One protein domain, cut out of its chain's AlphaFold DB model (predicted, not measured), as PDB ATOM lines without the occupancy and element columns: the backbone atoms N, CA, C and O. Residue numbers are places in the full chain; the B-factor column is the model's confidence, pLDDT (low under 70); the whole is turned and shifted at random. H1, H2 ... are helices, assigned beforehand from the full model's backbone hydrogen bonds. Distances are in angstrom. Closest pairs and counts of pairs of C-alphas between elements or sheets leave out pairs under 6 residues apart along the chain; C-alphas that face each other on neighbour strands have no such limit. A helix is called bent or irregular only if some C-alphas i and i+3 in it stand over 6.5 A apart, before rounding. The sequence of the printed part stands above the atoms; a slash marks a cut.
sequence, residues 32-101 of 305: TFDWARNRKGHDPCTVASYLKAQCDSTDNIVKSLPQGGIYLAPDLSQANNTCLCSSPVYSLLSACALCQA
ATOM      1  N   THR A  32      -3.975  15.270  27.404       79.94
ATOM      2  CA  THR A  32      -4.792  14.685  28.479       79.94
ATOM      3  C   THR A  32      -6.099  14.058  27.971       79.94
ATOM      4  O   THR A  32      -6.729  13.296  28.698       79.94
ATOM      5  N   PHE A  33      -6.493  14.332  26.722       85.56
ATOM      6  CA  PHE A  33      -7.691  13.796  26.072       85.56
ATOM      7  C   PHE A  33      -7.389  12.642  25.095       85.56
ATOM      8  O   PHE A  33      -8.174  12.355  24.189       85.56
ATOM      9  N   ASP A  34      -6.238  11.977  25.250       83.38
ATOM     10  CA  ASP A  34      -5.782  10.910  24.349       83.38
ATOM     11  C   ASP A  34      -6.728   9.699  24.303       83.38
ATOM     12  O   ASP A  34      -6.833   9.046  23.263       83.38
ATOM     13  N   TRP A  35      -7.480   9.444  25.378       81.38
ATOM     14  CA  TRP A  35      -8.482   8.374  25.447       81.38
ATOM     15  C   TRP A  35      -9.582   8.510  24.377       81.38
ATOM     16  O   TRP A  35     -10.159   7.507  23.961       81.38
ATOM     17  N   ALA A  36      -9.851   9.732  23.901       82.75
ATOM     18  CA  ALA A  36     -10.889  10.018  22.913       82.75
ATOM     19  C   ALA A  36     -10.370  10.022  21.464       82.75
ATOM     20  O   ALA A  36     -11.123  10.308  20.528       82.75
ATOM     21  N   ARG A  37      -9.076   9.749  21.245       88.75
ATOM     22  CA  ARG A  37      -8.502   9.682  19.897       88.75
ATOM     23  C   ARG A  37      -8.927   8.403  19.186       88.75
ATOM     24  O   ARG A  37      -9.064   7.338  19.781       88.75
ATOM     25  N   ASN A  38      -9.074   8.482  17.866       86.44
ATOM     26  CA  ASN A  38      -9.301   7.289  17.054       86.44
ATOM     27  C   ASN A  38      -7.990   6.510  16.804       86.44
ATOM     28  O   ASN A  38      -6.891   6.972  17.106       86.44
ATOM     29  N   ARG A  39      -8.084   5.343  16.152       90.44
ATOM     30  CA  ARG A  39      -6.918   4.493  15.822       90.44
ATOM     31  C   ARG A  39      -5.882   5.144  14.891       90.44
ATOM     32  O   ARG A  39      -4.794   4.605  14.740       90.44
ATOM     33  N   LYS A  40      -6.213   6.270  14.250       91.44
ATOM     34  CA  LYS A  40      -5.289   7.070  13.428       91.44
ATOM     35  C   LYS A  40      -4.633   8.207  14.227       91.44
ATOM     36  O   LYS A  40      -3.916   9.013  13.648       91.44
ATOM     37  N   GLY A  41      -4.892   8.298  15.534       89.12
ATOM     38  CA  GLY A  41      -4.360   9.339  16.414       89.12
ATOM     39  C   GLY A  41      -5.069  10.693  16.300       89.12
ATOM     40  O   GLY A  41      -4.629  11.665  16.916       89.12
ATOM     41  N   HIS A  42      -6.163  10.783  15.539       93.56
ATOM     42  CA  HIS A  42      -6.920  12.026  15.405       93.56
ATOM     43  C   HIS A  42      -7.805  12.247  16.628       93.56
ATOM     44  O   HIS A  42      -8.503  11.330  17.065       93.56
ATOM     45  N   ASP A  43      -7.781  13.467  17.153       94.38
ATOM     46  CA  ASP A  43      -8.650  13.891  18.243       94.38
ATOM     47  C   ASP A  43     -10.102  14.120  17.774       94.38
ATOM     48  O   ASP A  43     -10.342  14.289  16.569       94.38
ATOM     49  N   PRO A  44     -11.079  14.158  18.701       94.31
ATOM     50  CA  PRO A  44     -12.488  14.330  18.361       94.31
ATOM     51  C   PRO A  44     -12.800  15.562  17.501       94.31
ATOM     52  O   PRO A  44     -13.643  15.471  16.610       94.31
ATOM     53  N   CYS A  45     -12.106  16.688  17.699       95.69
ATOM     54  CA  CYS A  45     -12.330  17.917  16.928       95.69
ATOM     55  C   CYS A  45     -11.898  17.770  15.472       95.69
ATOM     56  O   CYS A  45     -12.604  18.189  14.545       95.69
ATOM     57  N   THR A  46     -10.749  17.128  15.264       95.88
ATOM     58  CA  THR A  46     -10.243  16.809  13.929       95.88
ATOM     59  C   THR A  46     -11.198  15.859  13.202       95.88
ATOM     60  O   THR A  46     -11.558  16.102  12.049       95.88
ATOM     61  N   VAL A  47     -11.671  14.801  13.871       95.81
ATOM     62  CA  VAL A  47     -12.604  13.837  13.259       95.81
ATOM     63  C   VAL A  47     -13.964  14.481  12.966       95.81
ATOM     64  O   VAL A  47     -14.505  14.269  11.881       95.81
ATOM     65  N   ALA A  48     -14.488  15.311  13.873       94.81
ATOM     66  CA  ALA A  48     -15.712  16.077  13.643       94.81
ATOM     67  C   ALA A  48     -15.589  16.982  12.411       94.81
ATOM     68  O   ALA A  48     -16.496  17.008  11.582       94.81
ATOM     69  N   SER A  49     -14.450  17.664  12.243       95.00
ATOM     70  CA  SER A  49     -14.181  18.490  11.056       95.00
ATOM     71  C   SER A  49     -14.224  17.659   9.771       95.00
ATOM     72  O   SER A  49     -14.857  18.057   8.799       95.00
ATOM     73  N   TYR A  50     -13.633  16.458   9.769       95.00
ATOM     74  CA  TYR A  50     -13.697  15.571   8.603       95.00
ATOM     75  C   TYR A  50     -15.113  15.126   8.253       95.00
ATOM     76  O   TYR A  50     -15.432  15.070   7.068       95.00
ATOM     77  N   LEU A  51     -15.956  14.828   9.246       93.81
ATOM     78  CA  LEU A  51     -17.355  14.482   8.988       93.81
ATOM     79  C   LEU A  51     -18.146  15.693   8.488       93.81
ATOM     80  O   LEU A  51     -18.819  15.584   7.468       93.81
ATOM     81  N   LYS A  52     -18.005  16.859   9.134       92.31
ATOM     82  CA  LYS A  52     -18.643  18.108   8.683       92.31
ATOM     83  C   LYS A  52     -18.273  18.443   7.238       92.31
ATOM     84  O   LYS A  52     -19.151  18.813   6.471       92.31
ATOM     85  N   ALA A  53     -17.011  18.245   6.854       92.69
ATOM     86  CA  ALA A  53     -16.529  18.482   5.493       92.69
ATOM     87  C   ALA A  53     -17.245  17.650   4.418       92.69
ATOM     88  O   ALA A  53     -17.268  18.057   3.261       92.69
ATOM     89  N   GLN A  54     -17.809  16.493   4.780       93.38
ATOM     90  CA  GLN A  54     -18.623  15.688   3.864       93.38
ATOM     91  C   GLN A  54     -20.048  16.237   3.727       93.38
ATOM     92  O   GLN A  54     -20.705  15.993   2.719       93.38
ATOM     93  N   CYS A  55     -20.533  16.947   4.746       90.50
ATOM     94  CA  CYS A  55     -21.900  17.453   4.808       90.50
ATOM     95  C   CYS A  55     -22.044  18.868   4.231       90.50
ATOM     96  O   CYS A  55     -23.118  19.218   3.746       90.50
ATOM     97  N   ASP A  56     -21.002  19.694   4.358       86.06
ATOM     98  CA  ASP A  56     -20.993  21.095   3.941       86.06
ATOM     99  C   ASP A  56     -19.571  21.524   3.548       86.06
ATOM    100  O   ASP A  56     -18.613  21.383   4.314       86.06
ATOM    101  N   SER A  57     -19.428  22.072   2.340       82.31
ATOM    102  CA  SER A  57     -18.156  22.594   1.834       82.31
ATOM    103  C   SER A  57     -17.778  23.961   2.413       82.31
ATOM    104  O   SER A  57     -16.644  24.398   2.227       82.31
ATOM    105  N   THR A  58     -18.714  24.663   3.060       82.88
ATOM    106  CA  THR A  58     -18.540  26.056   3.500       82.88
ATOM    107  C   THR A  58     -18.087  26.198   4.956       82.88
ATOM    108  O   THR A  58     -17.269  27.071   5.238       82.88
ATOM    109  N   ASP A  59     -18.534  25.325   5.869       82.50
ATOM    110  CA  ASP A  59     -18.128  25.315   7.290       82.50
ATOM    111  C   ASP A  59     -17.609  23.935   7.732       82.50
ATOM    112  O   ASP A  59     -18.132  23.260   8.622       82.50
ATOM    113  N   ASN A  60     -16.527  23.510   7.085       86.00
ATOM    114  CA  ASN A  60     -15.913  22.195   7.265       86.00
ATOM    115  C   ASN A  60     -14.914  22.105   8.435       86.00
ATOM    116  O   ASN A  60     -14.412  21.023   8.732       86.00
ATOM    117  N   ILE A  61     -14.612  23.219   9.106       92.06
ATOM    118  CA  ILE A  61     -13.654  23.264  10.216       92.06
ATOM    119  C   ILE A  61     -14.399  23.481  11.526       92.06
ATOM    120  O   ILE A  61     -15.177  24.423  11.681       92.06
ATOM    121  N   VAL A  62     -14.125  22.626  12.507       93.69
ATOM    122  CA  VAL A  62     -14.542  22.863  13.886       93.69
ATOM    123  C   VAL A  62     -13.624  23.923  14.491       93.69
ATOM    124  O   VAL A  62     -12.413  23.735  14.620       93.69
ATOM    125  N   LYS A  63     -14.204  25.078  14.811       93.88
ATOM    126  CA  LYS A  63     -13.484  26.249  15.326       93.88
ATOM    127  C   LYS A  63     -13.186  26.081  16.811       93.88
ATOM    128  O   LYS A  63     -14.004  25.513  17.535       93.88
ATOM    129  N   SER A  64     -12.045  26.598  17.260       93.00
ATOM    130  CA  SER A  64     -11.735  26.644  18.688       93.00
ATOM    131  C   SER A  64     -12.783  27.471  19.439       93.00
ATOM    132  O   SER A  64     -13.134  28.569  19.002       93.00
ATOM    133  N   LEU A  65     -13.264  26.959  20.568       89.88
ATOM    134  CA  LEU A  65     -14.173  27.664  21.461       89.88
ATOM    135  C   LEU A  65     -13.392  28.658  22.335       89.88
ATOM    136  O   LEU A  65     -12.261  28.365  22.738       89.88
ATOM    137  N   PRO A  66     -13.967  29.832  22.647       87.25
ATOM    138  CA  PRO A  66     -13.479  30.647  23.753       87.25
ATOM    139  C   PRO A  66     -13.692  29.909  25.084       87.25
ATOM    140  O   PRO A  66     -14.444  28.936  25.159       87.25
ATOM    141  N   GLN A  67     -13.055  30.381  26.156       80.75
ATOM    142  CA  GLN A  67     -13.251  29.809  27.490       80.75
ATOM    143  C   GLN A  67     -14.737  29.877  27.892       80.75
ATOM    144  O   GLN A  67     -15.328  30.954  27.859       80.75
ATOM    145  N   GLY A  68     -15.333  28.730  28.238       77.75
ATOM    146  CA  GLY A  68     -16.771  28.613  28.532       77.75
ATOM    147  C   GLY A  68     -17.687  28.641  27.299       77.75
ATOM    148  O   GLY A  68     -18.903  28.720  27.436       77.75
ATOM    149  N   GLY A  69     -17.128  28.606  26.086       85.62
ATOM    150  CA  GLY A  69     -17.903  28.548  24.853       85.62
ATOM    151  C   GLY A  69     -18.592  27.197  24.650       85.62
ATOM    152  O   GLY A  69     -18.156  26.171  25.169       85.62
ATOM    153  N   ILE A  70     -19.642  27.201  23.831       86.50
ATOM    154  CA  ILE A  70     -20.373  26.002  23.408       86.50
ATOM    155  C   ILE A  70     -20.428  25.928  21.883       86.50
ATOM    156  O   ILE A  70     -20.454  26.956  21.202       86.50
ATOM    157  N   TYR A  71     -20.488  24.713  21.337       89.12
ATOM    158  CA  TYR A  71     -20.891  24.538  19.946       89.12
ATOM    159  C   TYR A  71     -22.402  24.698  19.840       89.12
ATOM    160  O   TYR A  71     -23.157  23.986  20.498       89.12
ATOM    161  N   LEU A  72     -22.832  25.646  19.013       87.56
ATOM    162  CA  LEU A  72     -24.243  25.829  18.707       87.56
ATOM    163  C   LEU A  72     -24.709  24.734  17.745       87.56
ATOM    164  O   LEU A  72     -23.945  24.269  16.894       87.56
ATOM    165  N   ALA A  73     -25.975  24.344  17.882       82.50
ATOM    166  CA  ALA A  73     -26.627  23.494  16.897       82.50
ATOM    167  C   ALA A  73     -26.627  24.182  15.515       82.50
ATOM    168  O   ALA A  73     -26.599  25.418  15.455       82.50
ATOM    169  N   PRO A  74     -26.666  23.409  14.412       82.88
ATOM    170  CA  PRO A  74     -26.850  23.973  13.081       82.88
ATOM    171  C   PRO A  74     -28.081  24.885  13.037       82.88
ATOM    172  O   PRO A  74     -29.083  24.619  13.705       82.88
ATOM    173  N   ASP A  75     -28.006  25.956  12.248       84.50
ATOM    174  CA  ASP A  75     -29.150  26.844  12.031       84.50
ATOM    175  C   ASP A  75     -30.341  26.057  11.448       84.50
ATOM    176  O   ASP A  75     -30.166  25.028  10.793       84.50
ATOM    177  N   LEU A  76     -31.566  26.548  11.644       79.81
ATOM    178  CA  LEU A  76     -32.782  25.913  11.127       79.81
ATOM    179  C   LEU A  76     -32.750  25.756   9.601       79.81
ATOM    180  O   LEU A  76     -33.310  24.802   9.067       79.81
ATOM    181  N   SER A  77     -32.040  26.644   8.899       81.38
ATOM    182  CA  SER A  77     -31.775  26.522   7.460       81.38
ATOM    183  C   SER A  77     -30.970  25.260   7.095       81.38
ATOM    184  O   SER A  77     -31.113  24.733   5.993       81.38
ATOM    185  N   GLN A  78     -30.177  24.735   8.033       78.69
ATOM    186  CA  GLN A  78     -29.388  23.508   7.920       78.69
ATOM    187  C   GLN A  78     -30.014  22.316   8.660       78.69
ATOM    188  O   GLN A  78     -29.451  21.225   8.624       78.69
ATOM    189  N   ALA A  79     -31.183  22.475   9.292       74.94
ATOM    190  CA  ALA A  79     -31.841  21.399  10.043       74.94
ATOM    191  C   ALA A  79     -32.174  20.175   9.170       74.94
ATOM    192  O   ALA A  79     -32.192  19.049   9.661       74.94
ATOM    193  N   ASN A  80     -32.367  20.382   7.864       80.31
ATOM    194  CA  ASN A  80     -32.595  19.308   6.895       80.31
ATOM    195  C   ASN A  80     -31.307  18.576   6.477       80.31
ATOM    196  O   ASN A  80     -31.375  17.597   5.734       80.31
ATOM    197  N   ASN A  81     -30.128  19.016   6.931       83.00
ATOM    198  CA  ASN A  81     -28.871  18.333   6.662       83.00
ATOM    199  C   ASN A  81     -28.716  17.135   7.614       83.00
ATOM    200  O   ASN A  81     -28.104  17.224   8.680       83.00
ATOM    201  N   THR A  82     -29.257  15.986   7.200       87.44
ATOM    202  CA  THR A  82     -29.189  14.716   7.946       87.44
ATOM    203  C   THR A  82     -27.754  14.321   8.321       87.44
ATOM    204  O   THR A  82     -27.546  13.642   9.321       87.44
ATOM    205  N   CYS A  83     -26.758  14.766   7.551       89.38
ATOM    206  CA  CYS A  83     -25.350  14.486   7.810       89.38
ATOM    207  C   CYS A  83     -24.829  15.270   9.033       89.38
ATOM    208  O   CYS A  83     -24.225  14.667   9.924       89.38
ATOM    209  N   LEU A  84     -25.134  16.573   9.140       89.44
ATOM    210  CA  LEU A  84     -24.755  17.404  10.297       89.44
ATOM    211  C   LEU A  84     -25.525  17.031  11.572       89.44
ATOM    212  O   LEU A  84     -24.964  17.082  12.664       89.44
ATOM    213  N   CYS A  85     -26.781  16.608  11.431       87.44
ATOM    214  CA  CYS A  85     -27.645  16.199  12.541       87.44
ATOM    215  C   CYS A  85     -27.500  14.710  12.915       87.44
ATOM    216  O   CYS A  85     -28.363  14.150  13.592       87.44
ATOM    217  N   SER A  86     -26.437  14.042  12.460       87.62
ATOM    218  CA  SER A  86     -26.200  12.629  12.757       87.62
ATOM    219  C   SER A  86     -25.603  12.428  14.155       87.62
ATOM    220  O   SER A  86     -24.841  13.259  14.659       87.62
ATOM    221  N   SER A  87     -25.907  11.286  14.785       84.81
ATOM    222  CA  SER A  87     -25.378  10.963  16.116       84.81
ATOM    223  C   SER A  87     -23.842  10.966  16.198       84.81
ATOM    224  O   SER A  87     -23.334  11.484  17.193       84.81
ATOM    225  N   PRO A  88     -23.060  10.512  15.189       87.12
ATOM    226  CA  PRO A  88     -21.600  10.561  15.274       87.12
ATOM    227  C   PRO A  88     -21.050  11.990  15.270       87.12
ATOM    228  O   PRO A  88     -20.106  12.279  16.005       87.12
ATOM    229  N   VAL A  89     -21.638  12.892  14.473       89.94
ATOM    230  CA  VAL A  89     -21.232  14.307  14.432       89.94
ATOM    231  C   VAL A  89     -21.523  14.971  15.773       89.94
ATOM    232  O   VAL A  89     -20.640  15.630  16.321       89.94
ATOM    233  N   TYR A  90     -22.711  14.731  16.337       87.56
ATOM    234  CA  TYR A  90     -23.080  15.241  17.655       87.56
ATOM    235  C   TYR A  90     -22.108  14.761  18.743       87.56
ATOM    236  O   TYR A  90     -21.506  15.582  19.429       87.56
ATOM    237  N   SER A  91     -21.866  13.449  18.848       86.94
ATOM    238  CA  SER A  91     -20.969  12.891  19.869       86.94
ATOM    239  C   SER A  91     -19.533  13.411  19.758       86.94
ATOM    240  O   SER A  91     -18.913  13.721  20.777       86.94
ATOM    241  N   LEU A  92     -18.994  13.542  18.540       93.38
ATOM    242  CA  LEU A  92     -17.642  14.066  18.333       93.38
ATOM    243  C   LEU A  92     -17.543  15.561  18.651       93.38
ATOM    244  O   LEU A  92     -16.535  15.985  19.209       93.38
ATOM    245  N   LEU A  93     -18.576  16.354  18.346       92.25
ATOM    246  CA  LEU A  93     -18.634  17.767  18.731       92.25
ATOM    247  C   LEU A  93     -18.741  17.942  20.250       92.25
ATOM    248  O   LEU A  93     -18.051  18.796  20.802       92.25
ATOM    249  N   SER A  94     -19.528  17.113  20.939       88.25
ATOM    250  CA  SER A  94     -19.608  17.122  22.406       88.25
ATOM    251  C   SER A  94     -18.266  16.766  23.050       88.25
ATOM    252  O   SER A  94     -17.784  17.495  23.917       88.25
ATOM    253  N   ALA A  95     -17.609  15.700  22.580       88.62
ATOM    254  CA  ALA A  95     -16.271  15.326  23.041       88.62
ATOM    255  C   ALA A  95     -15.230  16.415  22.726       88.62
ATOM    256  O   ALA A  95     -14.349  16.705  23.532       88.62
ATOM    257  N   CYS A  96     -15.351  17.061  21.567       93.19
ATOM    258  CA  CYS A  96     -14.498  18.171  21.171       93.19
ATOM    259  C   CYS A  96     -14.678  19.410  22.068       93.19
ATOM    260  O   CYS A  96     -13.687  20.058  22.413       93.19
ATOM    261  N   ALA A  97     -15.913  19.728  22.471       90.88
ATOM    262  CA  ALA A  97     -16.198  20.815  23.409       90.88
ATOM    263  C   ALA A  97     -15.581  20.534  24.782       90.88
ATOM    264  O   ALA A  97     -14.855  21.376  25.310       90.88
ATOM    265  N   LEU A  98     -15.798  19.325  25.315       85.75
ATOM    266  CA  LEU A  98     -15.196  18.866  26.571       85.75
ATOM    267  C   LEU A  98     -13.685  19.073  26.586       85.75
ATOM    268  O   LEU A  98     -13.114  19.672  27.496       85.75
ATOM    269  N   CYS A  99     -13.054  18.628  25.510       89.62
ATOM    270  CA  CYS A  99     -11.620  18.670  25.350       89.62
ATOM    271  C   CYS A  99     -11.013  20.088  25.334       89.62
ATOM    272  O   CYS A  99      -9.860  20.279  25.719       89.62
ATOM    273  N   GLN A 100     -11.772  21.092  24.892       88.94
ATOM    274  CA  GLN A 100     -11.297  22.469  24.713       88.94
ATOM    275  C   GLN A 100     -11.419  23.377  25.936       88.94
ATOM    276  O   GLN A 100     -11.096  24.555  25.818       88.94
ATOM    277  N   ALA A 101     -11.827  22.840  27.089       72.94
ATOM    278  CA  ALA A 101     -12.273  23.551  28.300       72.94
ATOM    279  C   ALA A 101     -13.797  23.608  28.489       72.94
ATOM    280  O   ALA A 101     -14.290  24.457  29.235       72.94
TER     281      ALA A 101
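What this domain is: This is residues 32 to 101 of the 305 residues of an uncharacterized protein of Amanita thiersii Skay4041 (UniProt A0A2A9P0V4). Two helices of similar length, H2 and H3, lie side by side and run opposite ways as a helical hairpin, and this pair is the core of a small domain with much loop. The short helix H1 lies past one end of the pair, near the first turn of H2 and the last turn of H3, while a long looping link, residues 56 to 86, runs from the end of H2 back along the pair to a turn near Gln 67, then out to the far end near Ser 77, and in again to H3. The printed part has 70 residues with three named helices, H1, H2 and H3 in that order, and no named strand. The class is all helix, though under half of the residues, 30 of 70, are in named elements. The whole is compact, with a radius of gyration of the C-alphas of 11.9 A, and its C-alphas span 36 by 28 by 19 A along the three main axes.

How they stand to each other: The printed part begins with H1, residues 32 to 36, and a short link of 7 residues leads from it to H2, residues 44 to 55. H1 and H2 are close but not clearly touching: their closest C-alphas, those of Ala 36 and Pro 44, are 6.5 A apart. Their centres are 17.5 A apart. A long link of 31 residues then leads to H3, residues 87 to 99. H2 and H3 touch, with 15 pairs of C-alphas within 8 A. Their closest C-alphas are those of Cys 45 and Cys 96, 4.8 A apart, and their centres are 10.1 A apart. The two helices run opposite ways at a tilt of 35.4 degrees, only just steep, and they form a helical hairpin. H1 and H3 are close but not clearly touching, with 2 pairs of C-alphas within 8 A; the closest are those of Phe 33 and Cys 99, 6.3 A apart. In H3 every O i to N i+4 pair is within hydrogen-bond range, in H2 7 of 8 are, and in H1 0 of 1 is, beside 1 of 2 O i to N i+3 pairs.

Where its parts are: H1 runs from Thr 32, with its C-alpha at (-4.792, 14.685, 28.479), to Ala 36, and measures 9.5 A from first to last C-alpha. It is irregular: C-alphas 32 and 35 are 7.9 A apart. H2 runs from Pro 44, with its C-alpha at (-12.488, 14.330, 18.361), to Cys 55, and measures 16.8 A. H3 is the longest helix, with 13 residues; it runs from Ser 87 to Cys 99, measures 18.3 A, and ends with C-alpha 99 at (-11.620, 18.670, 25.350). Within the stretch between H2 and H3, C-alpha 67 is at (-13.251, 29.809, 27.490) and C-alpha 77 is at (-31.775, 26.522, 7.460).

The domain as a whole: The two C-alphas farthest apart are those of Thr 32 and Ser 77, at 36.2 A, while the first and last printed C-alphas, those of Thr 32 and Ala 101, are 11.6 A apart. The printed part has no cut; it begins at residue 32 and ends at residue 101 of a full chain of 305 residues. The long link is that from H2 to H3, residues 56 to 86, whose C-alphas lie 6 to 18 A from the mean of all C-alphas. The mean pLDDT of the printed part is 87.8, and no printed residue is under 70. The mean is 83 for H1, 94 for H2 and 89 for H3.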